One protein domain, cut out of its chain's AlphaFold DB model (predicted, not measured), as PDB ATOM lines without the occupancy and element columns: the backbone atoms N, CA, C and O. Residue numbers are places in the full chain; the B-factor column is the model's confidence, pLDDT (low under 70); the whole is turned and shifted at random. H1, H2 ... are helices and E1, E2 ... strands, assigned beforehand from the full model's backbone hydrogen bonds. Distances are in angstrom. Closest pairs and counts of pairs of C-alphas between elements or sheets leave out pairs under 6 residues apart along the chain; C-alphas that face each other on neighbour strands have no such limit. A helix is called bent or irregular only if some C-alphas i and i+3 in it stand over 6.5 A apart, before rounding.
ATOM      1  N   ASP A 243      -6.642  43.259 149.310       68.62
ATOM      2  CA  ASP A 243      -6.263  42.366 150.418       68.62
ATOM      3  C   ASP A 243      -6.137  40.909 149.923       68.62
ATOM      4  O   ASP A 243      -5.136  40.241 150.178       68.62
ATOM      5  N   LEU A 244      -7.111  40.443 149.129       76.62
ATOM      6  CA  LEU A 244      -7.148  39.073 148.599       76.62
ATOM      7  C   LEU A 244      -5.997  38.753 147.633       76.62
ATOM      8  O   LEU A 244      -5.439  37.655 147.690       76.62
ATOM      9  N   ILE A 245      -5.623  39.685 146.746       80.88
ATOM     10  CA  ILE A 245      -4.484  39.474 145.839       80.88
ATOM     11  C   ILE A 245      -3.140  39.530 146.584       80.88
ATOM     12  O   ILE A 245      -2.187  38.881 146.160       80.88
ATOM     13  N   ASN A 246      -3.058  40.254 147.704       77.69
ATOM     14  CA  ASN A 246      -1.845  40.345 148.522       77.69
ATOM     15  C   ASN A 246      -1.613  39.094 149.381       77.69
ATOM     16  O   ASN A 246      -0.478  38.617 149.458       77.69
ATOM     17  N   ASP A 247      -2.677  38.512 149.942       78.44
ATOM     18  CA  ASP A 247      -2.626  37.201 150.608       78.44
ATOM     19  C   ASP A 247      -2.189  36.086 149.640       78.44
ATOM     20  O   ASP A 247      -1.480  35.154 150.024       78.44
ATOM     21  N   GLU A 248      -2.583  36.179 148.364       84.94
ATOM     22  CA  GLU A 248      -2.122  35.261 147.320       84.94
ATOM     23  C   GLU A 248      -0.671  35.545 146.897       84.94
ATOM     24  O   GLU A 248       0.123  34.621 146.727       84.94
ATOM     25  N   PHE A 249      -0.293  36.822 146.787       84.06
ATOM     26  CA  PHE A 249       1.059  37.249 146.423       84.06
ATOM     27  C   PHE A 249       2.127  36.750 147.400       84.06
ATOM     28  O   PHE A 249       3.207  36.336 146.978       84.06
ATOM     29  N   ALA A 250       1.810  36.713 148.698       78.81
ATOM     30  CA  ALA A 250       2.701  36.202 149.738       78.81
ATOM     31  C   ALA A 250       3.102  34.722 149.548       78.81
ATOM     32  O   ALA A 250       4.102  34.284 150.114       78.81
ATOM     33  N   LYS A 251       2.352  33.957 148.741       85.00
ATOM     34  CA  LYS A 251       2.620  32.543 148.426       85.00
ATOM     35  C   LYS A 251       3.526  32.358 147.202       85.00
ATOM     36  O   LYS A 251       3.983  31.243 146.959       85.00
ATOM     37  N   VAL A 252       3.774  33.419 146.425       89.25
ATOM     38  CA  VAL A 252       4.495  33.325 145.148       89.25
ATOM     39  C   VAL A 252       5.974  33.015 145.370       89.25
ATOM     40  O   VAL A 252       6.714  33.815 145.948       89.25
ATOM     41  N   THR A 253       6.419  31.889 144.820       88.38
ATOM     42  CA  THR A 253       7.830  31.502 144.699       88.38
ATOM     43  C   THR A 253       8.332  31.738 143.273       88.38
ATOM     44  O   THR A 253       7.537  31.862 142.337       88.38
ATOM     45  N   TYR A 254       9.655  31.823 143.095       91.06
ATOM     46  CA  TYR A 254      10.284  32.020 141.787       91.06
ATOM     47  C   TYR A 254      11.542  31.155 141.607       91.06
ATOM     48  O   TYR A 254      12.199  30.789 142.582       91.06
ATOM     49  N   SER A 255      11.898  30.861 140.355       90.44
ATOM     50  CA  SER A 255      13.138  30.173 139.957       90.44
ATOM     51  C   SER A 255      13.543  30.535 138.516       90.44
ATOM     52  O   SER A 255      12.828  31.275 137.836       90.44
ATOM     53  N   ILE A 256      14.696  30.045 138.042       90.00
ATOM     54  CA  ILE A 256      15.133  30.178 136.641       90.00
ATOM     55  C   ILE A 256      15.007  28.815 135.940       90.00
ATOM     56  O   ILE A 256      15.521  27.811 136.434       90.00
ATOM     57  N   ASP A 257      14.346  28.772 134.780       89.31
ATOM     58  CA  ASP A 257      14.164  27.552 133.984       89.31
ATOM     59  C   ASP A 257      15.509  26.875 133.682       89.31
ATOM     60  O   ASP A 257      16.399  27.463 133.064       89.31
ATOM     61  N   LYS A 258      15.632  25.616 134.121       84.00
ATOM     62  CA  LYS A 258      16.814  24.744 133.964       84.00
ATOM     63  C   LYS A 258      18.126  25.334 134.508       84.00
ATOM     64  O   LYS A 258      19.196  24.931 134.052       84.00
ATOM     65  N   LEU A 259      18.071  26.246 135.484       88.19
ATOM     66  CA  LEU A 259      19.267  26.801 136.121       88.19
ATOM     67  C   LEU A 259      19.125  26.895 137.646       88.19
ATOM     68  O   LEU A 259      18.503  27.809 138.178       88.19
ATOM     69  N   GLU A 260      19.774  25.962 138.339       88.06
ATOM     70  CA  GLU A 260      19.946  25.975 139.796       88.06
ATOM     71  C   GLU A 260      20.872  27.119 140.248       88.06
ATOM     72  O   GLU A 260      21.812  27.483 139.537       88.06
ATOM     73  N   GLU A 261      20.679  27.641 141.468       85.31
ATOM     74  CA  GLU A 261      21.476  28.765 142.004       85.31
ATOM     75  C   GLU A 261      22.988  28.465 142.033       85.31
ATOM     76  O   GLU A 261      23.823  29.334 141.777       85.31
ATOM     77  N   SER A 262      23.358  27.203 142.269       86.94
ATOM     78  CA  SER A 262      24.750  26.733 142.252       86.94
ATOM     79  C   SER A 262      25.433  26.874 140.886       86.94
ATOM     80  O   SER A 262      26.662  26.924 140.824       86.94
ATOM     81  N   ALA A 263      24.664  26.974 139.798       87.75
ATOM     82  CA  ALA A 263      25.170  27.152 138.444       87.75
ATOM     83  C   ALA A 263      25.290  28.630 138.025       87.75
ATOM     84  O   ALA A 263      25.943  28.904 137.011       87.75
ATOM     85  N   TYR A 264      24.739  29.588 138.787       91.25
ATOM     86  CA  TYR A 264      24.801  31.022 138.456       91.25
ATOM     87  C   TYR A 264      26.240  31.519 138.186       91.25
ATOM     88  O   TYR A 264      26.433  32.170 137.157       91.25
ATOM     89  N   PRO A 265      27.291  31.135 138.951       90.31
ATOM     90  CA  PRO A 265      28.668  31.589 138.693       90.31
ATOM     91  C   PRO A 265      29.265  31.146 137.350       90.31
ATOM     92  O   PRO A 265      30.320  31.638 136.948       90.31
ATOM     93  N   THR A 266      28.622  30.210 136.647       87.31
ATOM     94  CA  THR A 266      29.049  29.749 135.315       87.31
ATOM     95  C   THR A 266      28.436  30.561 134.170       87.31
ATOM     96  O   THR A 266      28.942  30.500 133.047       87.31
ATOM     97  N   LYS A 267      27.386  31.343 134.456       90.12
ATOM     98  CA  LYS A 267      26.548  32.068 133.496       90.12
ATOM     99  C   LYS A 267      26.666  33.572 133.672       90.12
ATOM    100  O   LYS A 267      26.636  34.053 134.797       90.12
ATOM    101  N   LYS A 268      26.770  34.324 132.577       89.56
ATOM    102  CA  LYS A 268      26.604  35.783 132.627       89.56
ATOM    103  C   LYS A 268      25.161  36.127 133.007       89.56
ATOM    104  O   LYS A 268      24.244  35.368 132.692       89.56
ATOM    105  N   ALA A 269      24.946  37.272 133.647       89.06
ATOM    106  CA  ALA A 269      23.603  37.733 133.992       89.06
ATOM    107  C   ALA A 269      22.756  37.964 132.725       89.06
ATOM    108  O   ALA A 269      21.582  37.605 132.689       89.06
ATOM    109  N   SER A 270      23.375  38.482 131.659       88.75
ATOM    110  CA  SER A 270      22.762  38.732 130.348       88.75
ATOM    111  C   SER A 270      22.370  37.473 129.563       88.75
ATOM    112  O   SER A 270      21.573  37.570 128.630       88.75
ATOM    113  N   GLU A 271      22.871  36.287 129.936       90.06
ATOM    114  CA  GLU A 271      22.398  35.012 129.369       90.06
ATOM    115  C   GLU A 271      20.990  34.646 129.866       90.06
ATOM    116  O   GLU A 271      20.326  33.804 129.259       90.06
ATOM    117  N   ILE A 272      20.522  35.264 130.955       92.62
ATOM    118  CA  ILE A 272      19.193  35.030 131.511       92.62
ATOM    119  C   ILE A 272      18.220  36.055 130.939       92.62
ATOM    120  O   ILE A 272      18.417  37.265 131.034       92.62
ATOM    121  N   THR A 273      17.119  35.565 130.377       90.94
ATOM    122  CA  THR A 273      16.046  36.417 129.856       90.94
ATOM    123  C   THR A 273      14.836  36.405 130.781       90.94
ATOM    124  O   THR A 273      14.596  35.441 131.505       90.94
ATOM    125  N   LYS A 274      13.999  37.445 130.694       89.44
ATOM    126  CA  LYS A 274      12.717  37.539 131.418       89.44
ATOM    127  C   LYS A 274      11.839  36.283 131.261       89.44
ATOM    128  O   LYS A 274      11.139  35.916 132.195       89.44
ATOM    129  N   ALA A 275      11.877  35.636 130.093       88.94
ATOM    130  CA  ALA A 275      11.090  34.437 129.790       88.94
ATOM    131  C   ALA A 275      11.585  33.165 130.506       88.94
ATOM    132  O   ALA A 275      10.868  32.171 130.529       88.94
ATOM    133  N   MET A 276      12.790  33.192 131.084       92.44
ATOM    134  CA  MET A 276      13.339  32.092 131.882       92.44
ATOM    135  C   MET A 276      12.934  32.179 133.359       92.44
ATOM    136  O   MET A 276      13.200  31.239 134.097       92.44
ATOM    137  N   LEU A 277      12.305  33.272 133.810       92.31
ATOM    138  CA  LEU A 277      11.785  33.366 135.174       92.31
ATOM    139  C   LEU A 277      10.484  32.564 135.297       92.31
ATOM    140  O   LEU A 277       9.481  32.883 134.657       92.31
ATOM    141  N   LEU A 278      10.504  31.538 136.144       91.25
ATOM    142  CA  LEU A 278       9.346  30.719 136.480       91.25
ATOM    143  C   LEU A 278       8.754  31.193 137.808       91.25
ATOM    144  O   LEU A 278       9.499  31.489 138.739       91.25
ATOM    145  N   PHE A 279       7.424  31.231 137.899       93.31
ATOM    146  CA  PHE A 279       6.692  31.609 139.110       93.31
ATOM    147  C   PHE A 279       5.647  30.552 139.464       93.31
ATOM    148  O   PHE A 279       4.949  30.030 138.585       93.31
ATOM    149  N   ASP A 280       5.513  30.255 140.754       91.56
ATOM    150  CA  ASP A 280       4.568  29.254 141.247       91.56
ATOM    151  C   ASP A 280       3.986  29.611 142.623       91.56
ATOM    152  O   ASP A 280       4.336  30.636 143.202       91.56
ATOM    153  N   GLY A 281       3.057  28.794 143.128       90.31
ATOM    154  CA  GLY A 281       2.456  28.967 144.460       90.31
ATOM    155  C   GLY A 281       1.205  29.854 144.520       90.31
ATOM    156  O   GLY A 281       0.702  30.100 145.611       90.31
ATOM    157  N   TYR A 282       0.677  30.298 143.374       92.12
ATOM    158  CA  TYR A 282      -0.514  31.156 143.273       92.12
ATOM    159  C   TYR A 282      -1.599  30.575 142.349       92.12
ATOM    160  O   TYR A 282      -1.321  29.758 141.468       92.12
ATOM    161  N   GLU A 283      -2.848  31.021 142.506       89.88
ATOM    162  CA  GLU A 283      -4.001  30.600 141.705       89.88
ATOM    163  C   GLU A 283      -3.956  31.158 140.263       89.88
ATOM    164  O   GLU A 283      -4.578  32.168 139.921       89.88
ATOM    165  N   LYS A 284      -3.227  30.452 139.386       90.44
ATOM    166  CA  LYS A 284      -2.971  30.794 137.965       90.44
ATOM    167  C   LYS A 284      -4.223  30.994 137.094       90.44
ATOM    168  O   LYS A 284      -4.120  31.530 135.997       90.44
ATOM    169  N   THR A 285      -5.400  30.563 137.547       88.81
ATOM    170  CA  THR A 285      -6.689  30.794 136.870       88.81
ATOM    171  C   THR A 285      -7.285  32.171 137.168       88.81
ATOM    172  O   THR A 285      -8.040  32.690 136.347       88.81
ATOM    173  N   LYS A 286      -6.956  32.774 138.319       87.25
ATOM    174  CA  LYS A 286      -7.443  34.100 138.734       87.25
ATOM    175  C   LYS A 286      -6.409  35.204 138.565       87.25
ATOM    176  O   LYS A 286      -6.810  36.350 138.361       87.25
ATOM    177  N   TYR A 287      -5.121  34.877 138.642       90.81
ATOM    178  CA  TYR A 287      -4.046  35.867 138.658       90.81
ATOM    179  C   TYR A 287      -2.963  35.597 137.607       90.81
ATOM    180  O   TYR A 287      -2.694  34.455 137.236       90.81
ATOM    181  N   GLU A 288      -2.306  36.665 137.165       92.38
ATOM    182  CA  GLU A 288      -1.172  36.679 136.236       92.38
ATOM    183  C   GLU A 288       0.043  37.316 136.930       92.38
ATOM    184  O   GLU A 288      -0.103  38.368 137.548       92.38
ATOM    185  N   VAL A 289       1.245  36.734 136.822       92.06
ATOM    186  CA  VAL A 289       2.470  37.402 137.299       92.06
ATOM    187  C   VAL A 289       2.981  38.373 136.238       92.06
ATOM    188  O   VAL A 289       3.341  37.969 135.132       92.06
ATOM    189  N   ILE A 290       3.101  39.649 136.602       90.88
ATOM    190  CA  ILE A 290       3.829  40.643 135.819       90.88
ATOM    191  C   ILE A 290       5.235  40.791 136.397       90.88
ATOM    192  O   ILE A 290       5.400  41.254 137.522       90.88
ATOM    193  N   VAL A 291       6.258  40.499 135.594       88.50
ATOM    194  CA  VAL A 291       7.628  40.957 135.868       88.50
ATOM    195  C   VAL A 291       7.858  42.317 135.206       88.50
ATOM    196  O   VAL A 291       7.621  42.480 134.003       88.50
ATOM    197  N   VAL A 292       8.371  43.276 135.970       80.75
ATOM    198  CA  VAL A 292       8.787  44.616 135.529       80.75
ATOM    199  C   VAL A 292      10.230  44.898 135.971       80.75
ATOM    200  O   VAL A 292      10.756  44.236 136.863       80.75
ATOM    201  N   ASN A 293      10.891  45.863 135.323       78.56
ATOM    202  CA  ASN A 293      12.290  46.246 135.585       78.56
ATOM    203  C   ASN A 293      13.312  45.084 135.536       78.56
ATOM    204  O   ASN A 293      14.209  45.043 136.370       78.56
ATOM    205  N   PHE A 294      13.193  44.132 134.603       85.75
ATOM    206  CA  PHE A 294      14.212  43.082 134.446       85.75
ATOM    207  C   PHE A 294      15.509  43.690 133.881       85.75
ATOM    208  O   PHE A 294      15.554  44.058 132.707       85.75
ATOM    209  N   VAL A 295      16.536  43.815 134.722       82.81
ATOM    210  CA  VAL A 295      17.849  44.400 134.416       82.81
ATOM    211  C   VAL A 295      18.933  43.381 134.752       82.81
ATOM    212  O   VAL A 295      18.915  42.773 135.819       82.81
ATOM    213  N   THR A 296      19.888  43.203 133.843       86.38
ATOM    214  CA  THR A 296      21.034  42.300 134.006       86.38
ATOM    215  C   THR A 296      22.324  43.113 133.985       86.38
ATOM    216  O   THR A 296      22.463  44.035 133.179       86.38
ATOM    217  N   ASP A 297      23.265  42.794 134.873       81.94
ATOM    218  CA  ASP A 297      24.577  43.435 134.927       81.94
ATOM    219  C   ASP A 297      25.690  42.385 135.021       81.94
ATOM    220  O   ASP A 297      25.994  41.835 136.082       81.94
ATOM    221  N   ASP A 298      26.332  42.132 133.882       83.75
ATOM    222  CA  ASP A 298      27.479  41.230 133.769       83.75
ATOM    223  C   ASP A 298      28.734  41.755 134.475       83.75
ATOM    224  O   ASP A 298      29.634  40.974 134.761       83.75
ATOM    225  N   SER A 299      28.830  43.057 134.760       78.81
ATOM    226  CA  SER A 299      29.992  43.633 135.448       78.81
ATOM    227  C   SER A 299      29.920  43.481 136.970       78.81
ATOM    228  O   SER A 299      30.958  43.475 137.632       78.81
ATOM    229  N   LEU A 300      28.711  43.288 137.511       78.88
ATOM    230  CA  LEU A 300      28.458  42.989 138.924       78.88
ATOM    231  C   LEU A 300      28.037  41.529 139.168       78.88
ATOM    232  O   LEU A 300      28.059  41.071 140.310       78.88
ATOM    233  N   GLY A 301      27.670  40.786 138.120       85.94
ATOM    234  CA  GLY A 301      27.158  39.423 138.249       85.94
ATOM    235  C   GLY A 301      25.776  39.388 138.907       85.94
ATOM    236  O   GLY A 301      25.527  38.543 139.774       85.94
ATOM    237  N   THR A 302      24.889  40.315 138.529       85.44
ATOM    238  CA  THR A 302      23.568  40.484 139.157       85.44
ATOM    239  C   THR A 302      22.416  40.538 138.160       85.44
ATOM    240  O   THR A 302      22.544  41.027 137.037       85.44
ATOM    241  N   ILE A 303      21.255  40.043 138.595       87.56
ATOM    242  CA  ILE A 303      19.971  40.205 137.910       87.56
ATOM    243  C   ILE A 303      19.007  40.837 138.897       87.56
ATOM    244  O   ILE A 303      18.687  40.241 139.923       87.56
ATOM    245  N   ASN A 304      18.509  42.016 138.550       83.94
ATOM    246  CA  ASN A 304      17.508  42.724 139.328       83.94
ATOM    247  C   ASN A 304      16.181  42.643 138.581       83.94
ATOM    248  O   ASN A 304      16.114  42.948 137.390       83.94
ATOM    249  N   PHE A 305      15.116  42.248 139.264       86.25
ATOM    250  CA  PHE A 305      13.766  42.354 138.729       86.25
ATOM    251  C   PHE A 305      12.760  42.605 139.841       86.25
ATOM    252  O   PHE A 305      13.023  42.421 141.025       86.25
ATOM    253  N   THR A 306      11.574  43.039 139.445       84.31
ATOM    254  CA  THR A 306      10.448  43.258 140.353       84.31
ATOM    255  C   THR A 306       9.234  42.542 139.803       84.31
ATOM    256  O   THR A 306       9.064  42.492 138.583       84.31
ATOM    257  N   TYR A 307       8.391  41.985 140.666       89.94
ATOM    258  CA  TYR A 307       7.183  41.296 140.219       89.94
ATOM    259  C   TYR A 307       5.962  41.603 141.087       89.94
ATOM    260  O   TYR A 307       6.089  41.998 142.246       89.94
ATOM    261  N   GLN A 308       4.791  41.442 140.474       91.00
ATOM    262  CA  GLN A 308       3.455  41.637 141.039       91.00
ATOM    263  C   GLN A 308       2.525  40.543 140.498       91.00
ATOM    264  O   GLN A 308       2.719  40.075 139.375       91.00
ATOM    265  N   LEU A 309       1.488  40.174 141.248       90.19
ATOM    266  CA  LEU A 309       0.293  39.540 140.695       90.19
ATOM    267  C   LEU A 309      -0.672  40.607 140.166       90.19
ATOM    268  O   LEU A 309      -0.773  41.707 140.702       90.19
ATOM    269  N   LYS A 310      -1.424  40.245 139.132       90.94
ATOM    270  CA  LYS A 310      -2.499  41.026 138.519       90.94
ATOM    271  C   LYS A 310      -3.762  40.186 138.474       90.94
ATOM    272  O   LYS A 310      -3.716  39.044 138.023       90.94
ATOM    273  N   LEU A 311      -4.892  40.738 138.908       87.19
ATOM    274  CA  LEU A 311      -6.184  40.052 138.852       87.19
ATOM    275  C   LEU A 311      -6.671  39.970 137.397       87.19
ATOM    276  O   LEU A 311      -6.983  40.986 136.777       87.19
ATOM    277  N   THR A 312      -6.779  38.760 136.847       87.62
ATOM    278  CA  THR A 312      -7.133  38.526 135.435       87.62
ATOM    279  C   THR A 312      -8.517  39.081 135.089       87.62
ATOM    280  O   THR A 312      -8.704  39.659 134.021       87.62
ATOM    281  N   ALA A 313      -9.478  38.975 136.014       83.19
ATOM    282  CA  ALA A 313     -10.831  39.511 135.845       83.19
ATOM    283  C   ALA A 313     -10.901  41.051 135.901       83.19
ATOM    284  O   ALA A 313     -11.848  41.642 135.383       83.19
ATOM    285  N   LYS A 314      -9.912  41.708 136.520       82.94
ATOM    286  CA  LYS A 314      -9.864  43.165 136.700       82.94
ATOM    287  C   LYS A 314      -8.408  43.658 136.626       82.94
ATOM    288  O   LYS A 314      -7.804  43.933 137.662       82.94
ATOM    289  N   PRO A 315      -7.852  43.808 135.406       81.25
ATOM    290  CA  PRO A 315      -6.436  44.104 135.138       81.25
ATOM    291  C   PRO A 315      -5.783  45.289 135.866       81.25
ATOM    292  O   PRO A 315      -4.563  45.410 135.819       81.25
ATOM    293  N   THR A 316      -6.570  46.180 136.471       79.31
ATOM    294  CA  THR A 316      -6.099  47.340 137.242       79.31
ATOM    295  C   THR A 316      -5.817  47.025 138.713       79.31
ATOM    296  O   THR A 316      -5.223  47.859 139.386       79.31
ATOM    297  N   VAL A 317      -6.269  45.875 139.229       77.69
ATOM    298  CA  VAL A 317      -5.960  45.422 140.592       77.69
ATOM    299  C   VAL A 317      -4.661  44.626 140.540       77.69
ATOM    300  O   VAL A 317      -4.592  43.553 139.932       77.69
ATOM    301  N   LEU A 318      -3.632  45.197 141.158       81.19
ATOM    302  CA  LEU A 318      -2.280  44.658 141.251       81.19
ATOM    303  C   LEU A 318      -1.956  44.378 142.719       81.19
ATOM    304  O   LEU A 318      -2.448  45.074 143.606       81.19
ATOM    305  N   SER A 319      -1.118  43.379 142.969       82.19
ATOM    306  CA  SER A 319      -0.575  43.142 144.301       82.19
ATOM    307  C   SER A 319       0.496  44.161 144.678       82.19
ATOM    308  O   SER A 319       1.009  44.925 143.856       82.19
ATOM    309  N   LEU A 320       0.935  44.053 145.930       76.81
ATOM    310  CA  LEU A 320       2.259  44.464 146.378       76.81
ATOM    311  C   LEU A 320       3.355  44.058 145.379       76.81
ATOM    312  O   LEU A 320       3.297  42.993 144.762       76.81
ATOM    313  N   THR A 321       4.365  44.914 145.247       79.00
ATOM    314  CA  THR A 321       5.592  44.620 144.503       79.00
ATOM    315  C   THR A 321       6.562  43.869 145.406       79.00
ATOM    316  O   THR A 321       6.723  44.245 146.566       79.00
ATOM    317  N   LYS A 322       7.260  42.869 144.862       80.62
ATOM    318  CA  LYS A 322       8.476  42.310 145.468       80.62
ATOM    319  C   LYS A 322       9.677  42.647 144.600       80.62
ATOM    320  O   LYS A 322       9.588  42.527 143.374       80.62
ATOM    321  N   ASN A 323      10.783  43.060 145.213       81.31
ATOM    322  CA  ASN A 323      12.064  43.214 144.530       81.31
ATOM    323  C   ASN A 323      12.909  41.947 144.709       81.31
ATOM    324  O   ASN A 323      12.950  41.350 145.783       81.31
ATOM    325  N   VAL A 324      13.572  41.523 143.639       83.25
ATOM    326  CA  VAL A 324      14.468  40.373 143.631       83.25
ATOM    327  C   VAL A 324      15.802  40.792 143.029       83.25
ATOM    328  O   VAL A 324      15.888  41.125 141.848       83.25
ATOM    329  N   VAL A 325      16.844  40.718 143.856       83.06
ATOM    330  CA  VAL A 325      18.249  40.890 143.474       83.06
ATOM    331  C   VAL A 325      18.914  39.517 143.523       83.06
ATOM    332  O   VAL A 325      19.286  39.030 144.592       83.06
ATOM    333  N   LEU A 326      19.054  38.872 142.368       87.25
ATOM    334  CA  LEU A 326      19.869  37.668 142.237       87.25
ATOM    335  C   LEU A 326      21.327  38.080 142.035       87.25
ATOM    336  O   LEU A 326      21.631  38.979 141.254       87.25
ATOM    337  N   THR A 327      22.235  37.413 142.736       84.38
ATOM    338  CA  THR A 327      23.677  37.699 142.720       84.38
ATOM    339  C   THR A 327      24.458  36.445 142.322       84.38
ATOM    340  O   THR A 327      23.859  35.405 142.046       84.38
ATOM    341  N   LYS A 328      25.796  36.518 142.329       87.38
ATOM    342  CA  LYS A 328      26.713  35.396 142.045       87.38
ATOM    343  C   LYS A 328      26.725  34.930 140.581       87.38
ATOM    344  O   LYS A 328      27.251  33.854 140.320       87.38
ATOM    345  N   PHE A 329      26.204  35.705 139.627       90.69
ATOM    346  CA  PHE A 329      26.437  35.412 138.207       90.69
ATOM    347  C   PHE A 329      27.902  35.658 137.832       90.69
ATOM    348  O   PHE A 329      28.636  36.370 138.521       90.69
ATOM    349  N   LYS A 330      28.345  35.051 136.731       88.81
ATOM    350  CA  LYS A 330      29.699  35.205 136.200       88.81
ATOM    351  C   LYS A 330      29.979  36.669 135.861       88.81
ATOM    352  O   LYS A 330      29.426  37.198 134.898       88.81
ATOM    353  N   ILE A 331      30.893  37.279 136.612       84.12
ATOM    354  CA  ILE A 331      31.390  38.628 136.344       84.12
ATOM    355  C   ILE A 331      32.255  38.611 135.077       84.12
ATOM    356  O   ILE A 331      33.218  37.846 134.978       84.12
ATOM    357  N   ASP A 332      31.928  39.470 134.114       79.56
ATOM    358  CA  ASP A 332      32.725  39.691 132.912       79.56
ATOM    359  C   ASP A 332      33.713  40.845 133.114       79.56
ATOM    360  O   ASP A 332      33.412  42.022 132.906       79.56
ATOM    361  N   THR A 333      34.936  40.482 133.495       74.00
ATOM    362  CA  THR A 333      36.051  41.415 133.696       74.00
ATOM    363  C   THR A 333      36.627  41.987 132.394       74.00
ATOM    364  O   THR A 333      37.510  42.839 132.462       74.00
ATOM    365  N   THR A 334      36.151  41.561 131.215       71.62
ATOM    366  CA  THR A 334      36.598  42.107 129.918       71.62
ATOM    367  C   THR A 334      35.812  43.343 129.473       71.62
ATOM    368  O   THR A 334      36.218  44.028 128.533       71.62
ATOM    369  N   ILE A 335      34.716  43.675 130.166       69.56
ATOM    370  CA  ILE A 335      33.931  44.885 129.910       69.56
ATOM    371  C   ILE A 335      34.727  46.108 130.383       69.56
ATOM    372  O   ILE A 335      34.818  46.385 131.580       69.56
ATOM    373  N   VAL A 336      35.266  46.877 129.434       70.56
ATOM    374  CA  VAL A 336      35.852  48.195 129.715       70.56
ATOM    375  C   VAL A 336      34.736  49.123 130.199       70.56
ATOM    376  O   VAL A 336      33.880  49.535 129.416       70.56
ATOM    377  N   LYS A 337      34.727  49.425 131.501       75.94
ATOM    378  CA  LYS A 337      33.786  50.373 132.108       75.94
ATOM    379  C   LYS A 337      34.011  51.771 131.538       75.94
ATOM    380  O   LYS A 337      35.154  52.210 131.406       75.94
ATOM    381  N   SER A 338      32.926  52.482 131.233       83.62
ATOM    382  CA  SER A 338      33.012  53.918 130.959       83.62
ATOM    383  C   SER A 338      33.403  54.689 132.231       83.62
ATOM    384  O   SER A 338      33.383  54.152 133.347       83.62
ATOM    385  N   ALA A 339      33.770  55.964 132.079       86.19
ATOM    386  CA  ALA A 339      34.025  56.820 133.235       86.19
ATOM    387  C   ALA A 339      32.730  57.016 134.048       86.19
ATOM    388  O   ALA A 339      32.754  56.978 135.274       86.19
ATOM    389  N   GLU A 340      31.601  57.111 133.348       92.06
ATOM    390  CA  GLU A 340      30.247  57.204 133.881       92.06
ATOM    391  C   GLU A 340      29.842  55.931 134.654       92.06
ATOM    392  O   GLU A 340      29.304  56.033 135.757       92.06
ATOM    393  N   ASP A 341      30.151  54.734 134.136       85.31
ATOM    394  CA  ASP A 341      29.914  53.452 134.831       85.31
ATOM    395  C   ASP A 341      30.787  53.307 136.087       85.31
ATOM    396  O   ASP A 341      30.340  52.804 137.115       85.31
ATOM    397  N   THR A 342      32.035  53.775 136.031       87.00
ATOM    398  CA  THR A 342      32.934  53.772 137.200       87.00
ATOM    399  C   THR A 342      32.454  54.754 138.274       87.00
ATOM    400  O   THR A 342      32.682  54.550 139.468       87.00
ATOM    401  N   GLU A 343      31.783  55.835 137.872       91.19
ATOM    402  CA  GLU A 343      31.255  56.834 138.792       91.19
ATOM    403  C   GLU A 343      29.926  56.397 139.428       91.19
ATOM    404  O   GLU A 343      29.732  56.599 140.629       91.19
ATOM    405  N   VAL A 344      29.028  55.744 138.674       89.69
ATOM    406  CA  VAL A 344      27.727  55.297 139.212       89.69
ATOM    407  C   VAL A 344      27.908  54.231 140.301       89.69
ATOM    408  O   VAL A 344      27.104  54.154 141.234       89.69
ATOM    409  N   GLU A 345      29.005  53.467 140.259       86.06
ATOM    410  CA  GLU A 345      29.410  52.511 141.300       86.06
ATOM    411  C   GLU A 345      29.773  53.149 142.650       86.06
ATOM    412  O   GLU A 345      29.649  52.494 143.688       86.06
ATOM    413  N   LYS A 346      30.151  54.431 142.663       91.56
ATOM    414  CA  LYS A 346      30.448  55.174 143.897       91.56
ATOM    415  C   LYS A 346      29.199  55.719 144.581       91.56
ATOM    416  O   LYS A 346      29.288  56.142 145.732       91.56
ATOM    417  N   ILE A 347      28.049  55.725 143.895       92.94
ATOM    418  CA  ILE A 347      26.822  56.279 144.466       92.94
ATOM    419  C   ILE A 347      26.420  55.502 145.722       92.94
ATOM    420  O   ILE A 347      26.341  54.270 145.710       92.94
ATOM    421  N   THR A 348      26.116  56.254 146.776       91.69
ATOM    422  CA  THR A 348      25.383  55.816 147.964       91.69
ATOM    423  C   THR A 348      24.050  56.561 148.052       91.69
ATOM    424  O   THR A 348      23.888  57.638 147.473       91.69
ATOM    425  N   VAL A 349      23.085  55.966 148.756       92.44
ATOM    426  CA  VAL A 349      21.718  56.487 148.893       92.44
ATOM    427  C   VAL A 349      21.376  56.643 150.371       92.44
ATOM    428  O   VAL A 349      21.547  55.702 151.148       92.44
ATOM    429  N   SER A 350      20.864  57.812 150.744       91.31
ATOM    430  CA  SER A 350      20.303  58.118 152.068       91.31
ATOM    431  C   SER A 350      18.882  58.666 151.928       91.31
ATOM    432  O   SER A 350      18.567  59.283 150.914       91.31
ATOM    433  N   ILE A 351      18.015  58.451 152.923       90.94
ATOM    434  CA  ILE A 351      16.673  59.056 152.935       90.94
ATOM    435  C   ILE A 351      16.772  60.502 153.425       90.94
ATOM    436  O   ILE A 351      17.424  60.794 154.431       90.94
ATOM    437  N   LEU A 352      16.141  61.425 152.705       87.19
ATOM    438  CA  LEU A 352      16.189  62.849 153.009       87.19
ATOM    439  C   LEU A 352      15.441  63.140 154.319       87.19
ATOM    440  O   LEU A 352      14.257  62.849 154.454       87.19
ATOM    441  N   GLY A 353      16.136  63.745 155.285       82.50
ATOM    442  CA  GLY A 353      15.555  64.146 156.570       82.50
ATOM    443  C   GLY A 353      15.404  63.030 157.612       82.50
ATOM    444  O   GLY A 353      14.909  63.313 158.700       82.50
ATOM    445  N   ILE A 354      15.847  61.799 157.328       84.94
ATOM    446  CA  ILE A 354      15.742  60.657 158.251       84.94
ATOM    447  C   ILE A 354      17.121  60.027 158.463       84.94
ATOM    448  O   ILE A 354      17.848  59.736 157.516       84.94
ATOM    449  N   ASN A 355      17.489  59.803 159.724       85.75
ATOM    450  CA  ASN A 355      18.734  59.126 160.071       85.75
ATOM    451  C   ASN A 355      18.570  57.602 159.916       85.75
ATOM    452  O   ASN A 355      17.510  57.054 160.204       85.75
ATOM    453  N   VAL A 356      19.630  56.892 159.520       85.94
ATOM    454  CA  VAL A 356      19.622  55.427 159.332       85.94
ATOM    455  C   VAL A 356      19.171  54.682 160.598       85.94
ATOM    456  O   VAL A 356      18.531  53.639 160.505       85.94
ATOM    457  N   VAL A 357      19.447  55.234 161.787       85.56
ATOM    458  CA  VAL A 357      18.990  54.667 163.074       85.56
ATOM    459  C   VAL A 357      17.471  54.710 163.268       85.56
ATOM    460  O   VAL A 357      16.943  53.949 164.076       85.56
ATOM    461  N   ASP A 358      16.771  55.578 162.537       87.12
ATOM    462  CA  ASP A 358      15.322  55.755 162.618       87.12
ATOM    463  C   ASP A 358      14.563  54.954 161.555       87.12
ATOM    464  O   ASP A 358      13.370  54.727 161.742       87.12
ATOM    465  N   TYR A 359      15.226  54.439 160.505       88.94
ATOM    466  CA  TYR A 359      14.589  53.622 159.454       88.94
ATOM    467  C   TYR A 359      13.643  52.524 159.999       88.94
ATOM    468  O   TYR A 359      12.550  52.399 159.448       88.94
ATOM    469  N   PRO A 360      13.936  51.799 161.106       88.81
ATOM    470  CA  PRO A 360      13.026  50.782 161.650       88.81
ATOM    471  C   PRO A 360      11.667  51.295 162.163       88.81
ATOM    472  O   PRO A 360      10.822  50.481 162.533       88.81
ATOM    473  N   LYS A 361      11.455  52.619 162.225       83.25
ATOM    474  CA  LYS A 361      10.182  53.276 162.583       83.25
ATOM    475  C   LYS A 361       9.302  53.596 161.365       83.25
ATOM    476  O   LYS A 361       8.129  53.923 161.540       83.25
ATOM    477  N   HIS A 362       9.870  53.507 160.164       84.31
ATOM    478  CA  HIS A 362       9.253  53.879 158.892       84.31
ATOM    479  C   HIS A 362       9.036  52.648 158.016       84.31
ATOM    480  O   HIS A 362       9.833  51.712 158.055       84.31
ATOM    481  N   VAL A 363       8.003  52.658 157.179       84.50
ATOM    482  CA  VAL A 363       7.829  51.662 156.110       84.50
ATOM    483  C   VAL A 363       8.444  52.194 154.806       84.50
ATOM    484  O   VAL A 363       8.437  53.403 154.577       84.50
ATOM    485  N   PRO A 364       9.011  51.340 153.931       84.38
ATOM    486  CA  PRO A 364       9.757  51.820 152.765       84.38
ATOM    487  C   PRO A 364       8.877  52.544 151.728       84.38
ATOM    488  O   PRO A 364       9.388  53.312 150.918       84.38
ATOM    489  N   ASP A 365       7.561  52.337 151.747       82.69
ATOM    490  CA  ASP A 365       6.594  53.038 150.896       82.69
ATOM    491  C   ASP A 365       6.372  54.517 151.260       82.69
ATOM    492  O   ASP A 365       5.821  55.258 150.450       82.69
ATOM    493  N   GLU A 366       6.870  54.988 152.408       80.38
ATOM    494  CA  GLU A 366       6.955  56.428 152.713       80.38
ATOM    495  C   GLU A 366       7.911  57.175 151.747       80.38
ATOM    496  O   GLU A 366       7.858  58.401 151.637       80.38
ATOM    497  N   PHE A 367       8.766  56.446 151.010       84.88
ATOM    498  CA  PHE A 367       9.895  56.988 150.241       84.88
ATOM    499  C   PHE A 367       9.886  56.589 148.751       84.88
ATOM    500  O   PHE A 367      10.934  56.489 148.120       84.88
ATOM    501  N   GLU A 368       8.716  56.367 148.138       77.62
ATOM    502  CA  GLU A 368       8.622  55.975 146.711       77.62
ATOM    503  C   GLU A 368       8.865  57.116 145.699       77.62
ATOM    504  O   GLU A 368       8.769  56.902 144.490       77.62
ATOM    505  N   PHE A 369       9.183  58.330 146.159       80.00
ATOM    506  CA  PHE A 369       9.394  59.503 145.304       80.00
ATOM    507  C   PHE A 369      10.869  59.887 145.217       80.00
ATOM    508  O   PHE A 369      11.543  59.961 146.241       80.00
ATOM    509  N   ASP A 370      11.347  60.256 144.028       79.81
ATOM    510  CA  ASP A 370      12.744  60.661 143.783       79.81
ATOM    511  C   ASP A 370      13.232  61.789 144.717       79.81
ATOM    512  O   ASP A 370      14.409  61.857 145.052       79.81
ATOM    513  N   SER A 371      12.323  62.651 145.187       81.56
ATOM    514  CA  SER A 371      12.600  63.732 146.145       81.56
ATOM    515  C   SER A 371      12.847  63.274 147.588       81.56
ATOM    516  O   SER A 371      13.225  64.095 148.419       81.56
ATOM    517  N   SER A 372      12.587  62.007 147.911       83.62
ATOM    518  CA  SER A 372      12.770  61.438 149.254       83.62
ATOM    519  C   SER A 372      14.166  60.856 149.486       83.62
ATOM    520  O   SER A 372      14.489  60.485 150.612       83.62
ATOM    521  N   VAL A 373      15.011  60.791 148.451       88.81
ATOM    522  CA  VAL A 373      16.348  60.191 148.528       88.81
ATOM    523  C   VAL A 373      17.435  61.176 148.109       88.81
ATOM    524  O   VAL A 373      17.272  61.965 147.181       88.81
ATOM    525  N   GLU A 374      18.578  61.110 148.783       92.06
ATOM    526  CA  GLU A 374      19.773  61.876 148.447       92.06
ATOM    527  C   GLU A 374      20.840  60.953 147.844       92.06
ATOM    528  O   GLU A 374      21.186  59.916 148.417       92.06
ATOM    529  N   LEU A 375      21.370  61.346 146.680       94.38
ATOM    530  CA  LEU A 375      22.445  60.636 145.987       94.38
ATOM    531  C   LEU A 375      23.805  61.254 146.338       94.38
ATOM    532  O   LEU A 375      24.079  62.425 146.047       94.38
ATOM    533  N   ASN A 376      24.674  60.442 146.934       92.06
ATOM    534  CA  ASN A 376      25.973  60.848 147.469       92.06
ATOM    535  C   ASN A 376      27.118  59.995 146.894       92.06
ATOM    536  O   ASN A 376      26.871  59.021 146.196       92.06
ATOM    537  N   GLY A 377      28.377  60.387 147.125       92.44
ATOM    538  CA  GLY A 377      29.567  59.596 146.752       92.44
ATOM    539  C   GLY A 377      30.159  59.810 145.347       92.44
ATOM    540  O   GLY A 377      31.267  59.341 145.101       92.44
ATOM    541  N   TYR A 378      29.491  60.545 144.451       94.75
ATOM    542  CA  TYR A 378      29.973  60.826 143.087       94.75
ATOM    543  C   TYR A 378      30.557  62.242 142.914       94.75
ATOM    544  O   TYR A 378      30.225  63.167 143.661       94.75
ATOM    545  N   ASP A 379      31.394  62.434 141.891       92.81
ATOM    546  CA  ASP A 379      31.969  63.726 141.503       92.81
ATOM    547  C   ASP A 379      30.920  64.663 140.867       92.81
ATOM    548  O   ASP A 379      30.784  64.783 139.643       92.81
ATOM    549  N   LYS A 380      30.201  65.377 141.744       93.56
ATOM    550  CA  LYS A 380      29.194  66.404 141.421       93.56
ATOM    551  C   LYS A 380      29.731  67.547 140.530       93.56
ATOM    552  O   LYS A 380      28.924  68.305 139.996       93.56
ATOM    553  N   SER A 381      31.053  67.687 140.342       92.50
ATOM    554  CA  SER A 381      31.649  68.706 139.455       92.50
ATOM    555  C   SER A 381      31.727  68.291 137.981       92.50
ATOM    556  O   SER A 381      31.889  69.148 137.115       92.50
ATOM    557  N   LYS A 382      31.612  66.987 137.686       92.75
ATOM    558  CA  LYS A 382      31.677  66.433 136.321       92.75
ATOM    559  C   LYS A 382      30.407  65.703 135.898       92.75
ATOM    560  O   LYS A 382      30.144  65.574 134.705       92.75
ATOM    561  N   TYR A 383      29.627  65.224 136.861       95.38
ATOM    562  CA  TYR A 383      28.516  64.309 136.630       95.38
ATOM    563  C   TYR A 383      27.234  64.795 137.297       95.38
ATOM    564  O   TYR A 383      27.268  65.493 138.309       95.38
ATOM    565  N   LEU A 384      26.095  64.423 136.728       93.44
ATOM    566  CA  LEU A 384      24.771  64.594 137.313       93.44
ATOM    567  C   LEU A 384      24.178  63.206 137.548       93.44
ATOM    568  O   LEU A 384      23.978  62.461 136.587       93.44
ATOM    569  N   ALA A 385      23.907  62.853 138.804       94.25
ATOM    570  CA  ALA A 385      23.167  61.638 139.124       94.25
ATOM    571  C   ALA A 385      21.660  61.924 139.166       94.25
ATOM    572  O   ALA A 385      21.240  62.914 139.769       94.25
ATOM    573  N   SER A 386      20.854  61.042 138.577       92.75
ATOM    574  CA  SER A 386      19.393  61.052 138.702       92.75
ATOM    575  C   SER A 386      18.878  59.711 139.207       92.75
ATOM    576  O   SER A 386      19.441  58.653 138.912       92.75
ATOM    577  N   VAL A 387      17.790  59.768 139.972       92.94
ATOM    578  CA  VAL A 387      16.955  58.602 140.257       92.94
ATOM    579  C   VAL A 387      16.083  58.359 139.030       92.94
ATOM    580  O   VAL A 387      15.462  59.283 138.516       92.94
ATOM    581  N   GLU A 388      16.067  57.123 138.545       89.69
ATOM    582  CA  GLU A 388      15.218  56.692 137.428       89.69
ATOM    583  C   GLU A 388      13.982  55.943 137.914       89.69
ATOM    584  O   GLU A 388      12.956  55.911 137.234       89.69
ATOM    585  N   LYS A 389      14.105  55.276 139.066       84.38
ATOM    586  CA  LYS A 389      13.011  54.553 139.701       84.38
ATOM    587  C   LYS A 389      13.315  54.257 141.158       84.38
ATOM    588  O   LYS A 389      14.378  53.719 141.462       84.38
ATOM    589  N   ILE A 390      12.325  54.461 142.016       85.62
ATOM    590  CA  ILE A 390      12.276  53.852 143.343       85.62
ATOM    591  C   ILE A 390      11.271  52.691 143.335       85.62
ATOM    592  O   ILE A 390      10.321  52.658 142.549       85.62
ATOM    593  N   THR A 391      11.502  51.670 144.154       81.50
ATOM    594  CA  THR A 391      10.533  50.602 144.420       81.50
ATOM    595  C   THR A 391      10.676  50.145 145.864       81.50
ATOM    596  O   THR A 391      11.751  49.682 146.254       81.50
ATOM    597  N   SER A 392       9.607  50.276 146.650       82.88
ATOM    598  CA  SER A 392       9.552  49.735 148.007       82.88
ATOM    599  C   SER A 392       9.339  48.218 147.990       82.88
ATOM    600  O   SER A 392       8.680  47.671 147.102       82.88
ATOM    601  N   ASP A 393       9.892  47.538 148.991       79.38
ATOM    602  CA  ASP A 393       9.541  46.168 149.350       79.38
ATOM    603  C   ASP A 393       9.241  46.119 150.853       79.38
ATOM    604  O   ASP A 393      10.136  46.029 151.701       79.38
ATOM    605  N   ARG A 394       7.949  46.219 151.182       76.56
ATOM    606  CA  ARG A 394       7.441  46.212 152.562       76.56
ATOM    607  C   ARG A 394       7.648  44.872 153.281       76.56
ATOM    608  O   ARG A 394       7.761  44.865 154.506       76.56
ATOM    609  N   PHE A 395       7.734  43.752 152.556       73.19
ATOM    610  CA  PHE A 395       7.965  42.432 153.158       73.19
ATOM    611  C   PHE A 395       9.411  42.280 153.630       73.19
ATOM    612  O   PHE A 395       9.677  41.729 154.704       73.19
ATOM    613  N   GLU A 396      10.355  42.791 152.837       78.12
ATOM    614  CA  GLU A 396      11.769  42.764 153.198       78.12
ATOM    615  C   GLU A 396      12.228  43.975 154.018       78.12
ATOM    616  O   GLU A 396      13.269  43.898 154.668       78.12
ATOM    617  N   GLY A 397      11.430  45.045 154.092       83.31
ATOM    618  CA  GLY A 397      11.811  46.275 154.794       83.31
ATOM    619  C   GLY A 397      12.933  46.999 154.048       83.31
ATOM    620  O   GLY A 397      13.909  47.451 154.656       83.31
ATOM    621  N   THR A 398      12.825  47.047 152.717       84.94
ATOM    622  CA  THR A 398      13.869  47.573 151.829       84.94
ATOM    623  C   THR A 398      13.317  48.560 150.805       84.94
ATOM    624  O   THR A 398      12.145  48.509 150.432       84.94
ATOM    625  N   LEU A 399      14.181  49.455 150.337       87.50
ATOM    626  CA  LEU A 399      13.907  50.409 149.271       87.50
ATOM    627  C   LEU A 399      14.957  50.230 148.174       87.50
ATOM    628  O   LEU A 399      16.152  50.407 148.409       87.50
ATOM    629  N   SER A 400      14.521  49.869 146.972       86.12
ATOM    630  CA  SER A 400      15.393  49.744 145.804       86.12
ATOM    631  C   SER A 400      15.379  51.033 144.997       86.12
ATOM    632  O   SER A 400      14.340  51.412 144.461       86.12
ATOM    633  N   VAL A 401      16.533  51.687 144.881       88.56
ATOM    634  CA  VAL A 401      16.701  52.957 144.167       88.56
ATOM    635  C   VAL A 401      17.587  52.722 142.949       88.56
ATOM    636  O   VAL A 401      18.783  52.461 143.068       88.56
ATOM    637  N   THR A 402      16.989  52.779 141.761       87.25
ATOM    638  CA  THR A 402      17.695  52.688 140.480       87.25
ATOM    639  C   THR A 402      18.126  54.076 140.036       87.25
ATOM    640  O   THR A 402      17.293  54.969 139.882       87.25
ATOM    641  N   VAL A 403      19.426  54.241 139.815       91.88
ATOM    642  CA  VAL A 403      20.078  55.507 139.470       91.88
ATOM    643  C   VAL A 403      20.820  55.413 138.139       91.88
ATOM    644  O   VAL A 403      21.233  54.329 137.717       91.88
ATOM    645  N   LYS A 404      21.038  56.570 137.509       93.44
ATOM    646  CA  LYS A 404      22.000  56.751 136.414       93.44
ATOM    647  C   LYS A 404      22.876  57.974 136.662       93.44
ATOM    648  O   LYS A 404      22.477  58.895 137.374       93.44
ATOM    649  N   ILE A 405      24.039  58.007 136.023       93.25
ATOM    650  CA  ILE A 405      24.879  59.197 135.894       93.25
ATOM    651  C   ILE A 405      24.861  59.695 134.451       93.25
ATOM    652  O   ILE A 405      24.900  58.907 133.512       93.25
ATOM    653  N   THR A 406      24.831  61.014 134.288       94.06
ATOM    654  CA  THR A 406      25.038  61.721 133.017       94.06
ATOM    655  C   THR A 406      26.274  62.610 133.130       94.06
ATOM    656  O   THR A 406      26.454  63.291 134.142       94.06
ATOM    657  N   ASN A 407      27.128  62.625 132.112       93.69
ATOM    658  CA  ASN A 407      28.279  63.525 132.056       93.69
ATOM    659  C   ASN A 407      27.817  64.968 131.773       93.69
ATOM    660  O   ASN A 407      27.059  65.209 130.835       93.69
ATOM    661  N   GLN A 408      28.251  65.939 132.583       92.50
ATOM    662  CA  GLN A 408      27.819  67.337 132.439       92.50
ATOM    663  C   GLN A 408      28.434  68.028 131.211       92.50
ATOM    664  O   GLN A 408      27.828  68.948 130.665       92.50
ATOM    665  N   ALA A 409      29.619  67.596 130.765       90.31
ATOM    666  CA  ALA A 409      30.283  68.151 129.582       90.31
ATOM    667  C   ALA A 409      29.771  67.539 128.264       90.31
ATOM    668  O   ALA A 409      29.955  68.129 127.201       90.31
ATOM    669  N   ASP A 410      29.142  66.364 128.328       91.06
ATOM    670  CA  ASP A 410      28.581  65.650 127.182       91.06
ATOM    671  C   ASP A 410      27.398  64.788 127.637       91.06
ATOM    672  O   ASP A 410      27.554  63.627 128.012       91.06
ATOM    673  N   THR A 411      26.193  65.355 127.584       89.25
ATOM    674  CA  THR A 411      24.975  64.699 128.085       89.25
ATOM    675  C   THR A 411      24.540  63.476 127.273       89.25
ATOM    676  O   THR A 411      23.594  62.796 127.668       89.25
ATOM    677  N   THR A 412      25.225  63.155 126.168       88.12
ATOM    678  CA  THR A 412      25.023  61.891 125.442       88.12
ATOM    679  C   THR A 412      25.724  60.710 126.117       88.12
ATOM    680  O   THR A 412      25.340  59.562 125.893       88.12
ATOM    681  N   LYS A 413      26.713  60.975 126.984       89.75
ATOM    682  CA  LYS A 413      27.389  59.963 127.796       89.75
ATOM    683  C   LYS A 413      26.634  59.751 129.104       89.75
ATOM    684  O   LYS A 413      26.629  60.604 129.995       89.75
ATOM    685  N   VAL A 414      26.005  58.585 129.200       89.31
ATOM    686  CA  VAL A 414      25.260  58.121 130.371       89.31
ATOM    687  C   VAL A 414      25.806  56.779 130.846       89.31
ATOM    688  O   VAL A 414      26.217  55.953 130.031       89.31
ATOM    689  N   SER A 415      25.798  56.558 132.159       88.88
ATOM    690  CA  SER A 415      26.112  55.255 132.741       88.88
ATOM    691  C   SER A 415      25.021  54.234 132.414       88.88
ATOM    692  O   SER A 415      23.871  54.581 132.123       88.88
ATOM    693  N   LYS A 416      25.341  52.953 132.592       85.06
ATOM    694  CA  LYS A 416      24.322  51.921 132.809       85.06
ATOM    695  C   LYS A 416      23.485  52.244 134.053       85.06
ATOM    696  O   LYS A 416      23.922  52.967 134.954       85.06
ATOM    697  N   LEU A 417      22.272  51.694 134.096       85.31
ATOM    698  CA  LEU A 417      21.405  51.771 135.271       85.31
ATOM    699  C   LEU A 417      21.978  50.911 136.398       85.31
ATOM    700  O   LEU A 417      22.261  49.734 136.183       85.31
ATOM    701  N   ARG A 418      22.074  51.469 137.605       84.44
ATOM    702  CA  ARG A 418      22.501  50.748 138.810       84.44
ATOM    703  C   ARG A 418      21.393  50.787 139.851       84.44
ATOM    704  O   ARG A 418      20.924  51.865 140.195       84.44
ATOM    705  N   THR A 419      21.002  49.636 140.389       83.31
ATOM    706  CA  THR A 419      20.065  49.564 141.522       83.31
ATOM    707  C   THR A 419      20.833  49.446 142.832       83.31
ATOM    708  O   THR A 419      21.712  48.597 142.968       83.31
ATOM    709  N   ILE A 420      20.497  50.302 143.794       85.81
ATOM    710  CA  ILE A 420      21.069  50.340 145.139       85.81
ATOM    711  C   ILE A 420      19.959  49.971 146.124       85.81
ATOM    712  O   ILE A 420      18.862  50.523 146.057       85.81
ATOM    713  N   LEU A 421      20.242  49.029 147.023       86.38
ATOM    714  CA  LEU A 421      19.289  48.542 148.018       86.38
ATOM    715  C   LEU A 421      19.540  49.223 149.369       86.38
ATOM    716  O   LEU A 421      20.611  49.066 149.957       86.38
ATOM    717  N   VAL A 422      18.551  49.965 149.863       88.69
ATOM    718  CA  VAL A 422      18.545  50.567 151.201       88.69
ATOM    719  C   VAL A 422      17.739  49.656 152.125       88.69
ATOM    720  O   VAL A 422      16.575  49.372 151.856       88.69
ATOM    721  N   ASN A 423      18.358  49.182 153.204       88.62
ATOM    722  CA  ASN A 423      17.781  48.205 154.132       88.62
ATOM    723  C   ASN A 423      17.491  48.832 155.501       88.62
ATOM    724  O   ASN A 423      18.114  49.826 155.872       88.62
ATOM    725  N   GLY A 424      16.634  48.177 156.287       86.50
ATOM    726  CA  GLY A 424      16.419  48.499 157.702       86.50
ATOM    727  C   GLY A 424      15.099  49.203 158.007       86.50
ATOM    728  O   GLY A 424      14.918  49.653 159.134       86.50
ATOM    729  N   PHE A 425      14.182  49.284 157.041       89.06
ATOM    730  CA  PHE A 425      12.828  49.780 157.277       89.06
ATOM    731  C   PHE A 425      11.978  48.757 158.042       89.06
ATOM    732  O   PHE A 425      12.274  47.557 158.066       89.06
ATOM    733  N   GLN A 426      10.890  49.222 158.651       84.75
ATOM    734  CA  GLN A 426       9.897  48.370 159.289       84.75
ATOM    735  C   GLN A 426       9.291  47.399 158.262       84.75
ATOM    736  O   GLN A 426       8.622  47.811 157.312       84.75
ATOM    737  N   LYS A 427       9.476  46.092 158.481       83.94
ATOM    738  CA  LYS A 427       8.753  45.050 157.740       83.94
ATOM    739  C   LYS A 427       7.264  45.124 158.084       83.94
ATOM    740  O   LYS A 427       6.905  45.056 159.261       83.94
ATOM    741  N   ASN A 428       6.402  45.251 157.080       76.06
ATOM    742  CA  ASN A 428       4.959  45.392 157.267       76.06
ATOM    743  C   ASN A 428       4.188  44.736 156.110       76.06
ATOM    744  O   ASN A 428       4.656  44.704 154.978       76.06
ATOM    745  N   THR A 429       2.993  44.214 156.377       69.25
ATOM    746  CA  THR A 429       2.073  43.729 155.330       69.25
ATOM    747  C   THR A 429       1.069  44.797 154.895       69.25
ATOM    748  O   THR A 429       0.436  44.652 153.852       69.25
ATOM    749  N   LYS A 430       0.927  45.876 155.675       74.50
ATOM    750  CA  LYS A 430       0.016  46.995 155.407       74.50
ATOM    751  C   LYS A 430       0.727  48.116 154.656       74.50
ATOM    752  O   LYS A 430       1.896  48.395 154.902       74.50
ATOM    753  N   THR A 431      -0.016  48.779 153.778       73.38
ATOM    754  CA  THR A 431       0.373  50.050 153.153       73.38
ATOM    755  C   THR A 431       0.351  51.195 154.170       73.38
ATOM    756  O   THR A 431      -0.463  51.175 155.093       73.38
ATOM    757  N   GLU A 432       1.147  52.245 153.961       78.38
ATOM    758  CA  GLU A 432       1.110  53.456 154.797       78.38
ATOM    759  C   GLU A 432      -0.290  54.094 154.850       78.38
ATOM    760  O   GLU A 432      -0.730  54.575 155.893       78.38
ATOM    761  N   LYS A 433      -1.074  53.984 153.769       81.56
ATOM    762  CA  LYS A 433      -2.488  54.383 153.763       81.56
ATOM    763  C   LYS A 433      -3.351  53.528 154.699       81.56
ATOM    764  O   LYS A 433      -4.192  54.072 155.407       81.56
ATOM    765  N   GLN A 434      -3.172  52.205 154.717       79.81
ATOM    766  CA  GLN A 434      -3.877  51.320 155.655       79.81
ATOM    767  C   GLN A 434      -3.444  51.576 157.108       79.81
ATOM    768  O   GLN A 434      -4.270  51.459 158.008       79.81
TER     769      GLN A 434
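Overview. This is residues 243 to 434 of the 898 residues of a protein of Mycoplasma crocodyli (strain ATCC 51981 / MP145) (UniProt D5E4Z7). Two lobes, each with a three-strand antiparallel meander and a two-strand sheet, meet where the meanders E3 E4 E5 and E8 E9 E10 are crossed and partly face to face. The small sheet E6 E7 faces the second meander on its far side from the first, while E1 E2 lies at the outer side of the first, near E3. The 192 printed residues hold four named helices and ten named strands, in the order H1 E1 H2 E2 E3 E4 E5 H3 E6 H4 E7 E8 E9 E10; under half of the residues are in named elements, and the class is mixed, helices and strands. The whole is compact, with a radius of gyration of the C-alphas of 18.0 A and spans of 52 by 42 by 29 A.

Along the chain. H1 is residues 243 to 249, 9.8 A long, with C-alpha 243 at (-6.263, 42.366, 150.418). E1 is residues 253 to 256, H2 261 to 266 and E2 277 to 280. H2 is irregular, with C-alphas 262 and 265 7.2 A apart. E3, residues 287 to 297, and E4, 302 to 311, each measure 29.8 A; E5 is 322 to 326, 12.7 A. H3 is residues 339 to 344, E6 348 to 351, H4 364 to 367 and E7 373 to 376. E8, residues 383 to 393, and E9, 398 to 407, each measure 29.2 A. E10, residues 418 to 423, is 16.2 A long and ends with C-alpha 423 at (17.781, 48.205, 154.132).

Arrangement. Four sheets form a stack of sheets, face to face in turn. E1 and E2 are antiparallel, with N 255 and O 278 3.0 A apart. The closest C-alphas of E2 and E3, Phe 279 and Val 289, are 7.4 A apart. In the hairpins E3 and E4, and E4 and E5, N 290 and O 308 are 2.8 A apart and N 305 and O 324 2.9 A. H1 is on this sheet at a height of 7.0 A; H2 is not on it. The strands of E3 E4 E5 stand at 49 degrees to those of E8 E9 E10, and the closest C-alphas of E5 and E8, Lys 322 and Asp 393, are 5.6 A apart. In the hairpins E8 and E9, and E9 and E10, N 386 and O 404 are 2.9 A apart and N 401 and O 420 2.9 A; this sheet is strongly twisted. H3 is on it at a height of 6.2 A, and H4 at 7.3 A, only just over E8 with 3 of its 4 C-alphas. E6 and E7 are antiparallel, with N 374 and O 350 2.8 A apart. Every O i to N i+4 pair is within hydrogen-bond range in H1 and H3; H2 has 0 of 2, but 2 of 3 O i to N i+3 pairs, and H4 is too short for an i+4 pair.

Size, cuts and confidence. The C-alphas farthest apart, those of Thr 285 and Ser 381, are 54.0 A apart. The printed part has no cut. The links E5 to H3 and E6 to H4 are long. Mean pLDDT of the printed part is 86.0; residues 243, 335 and 429 are under 70.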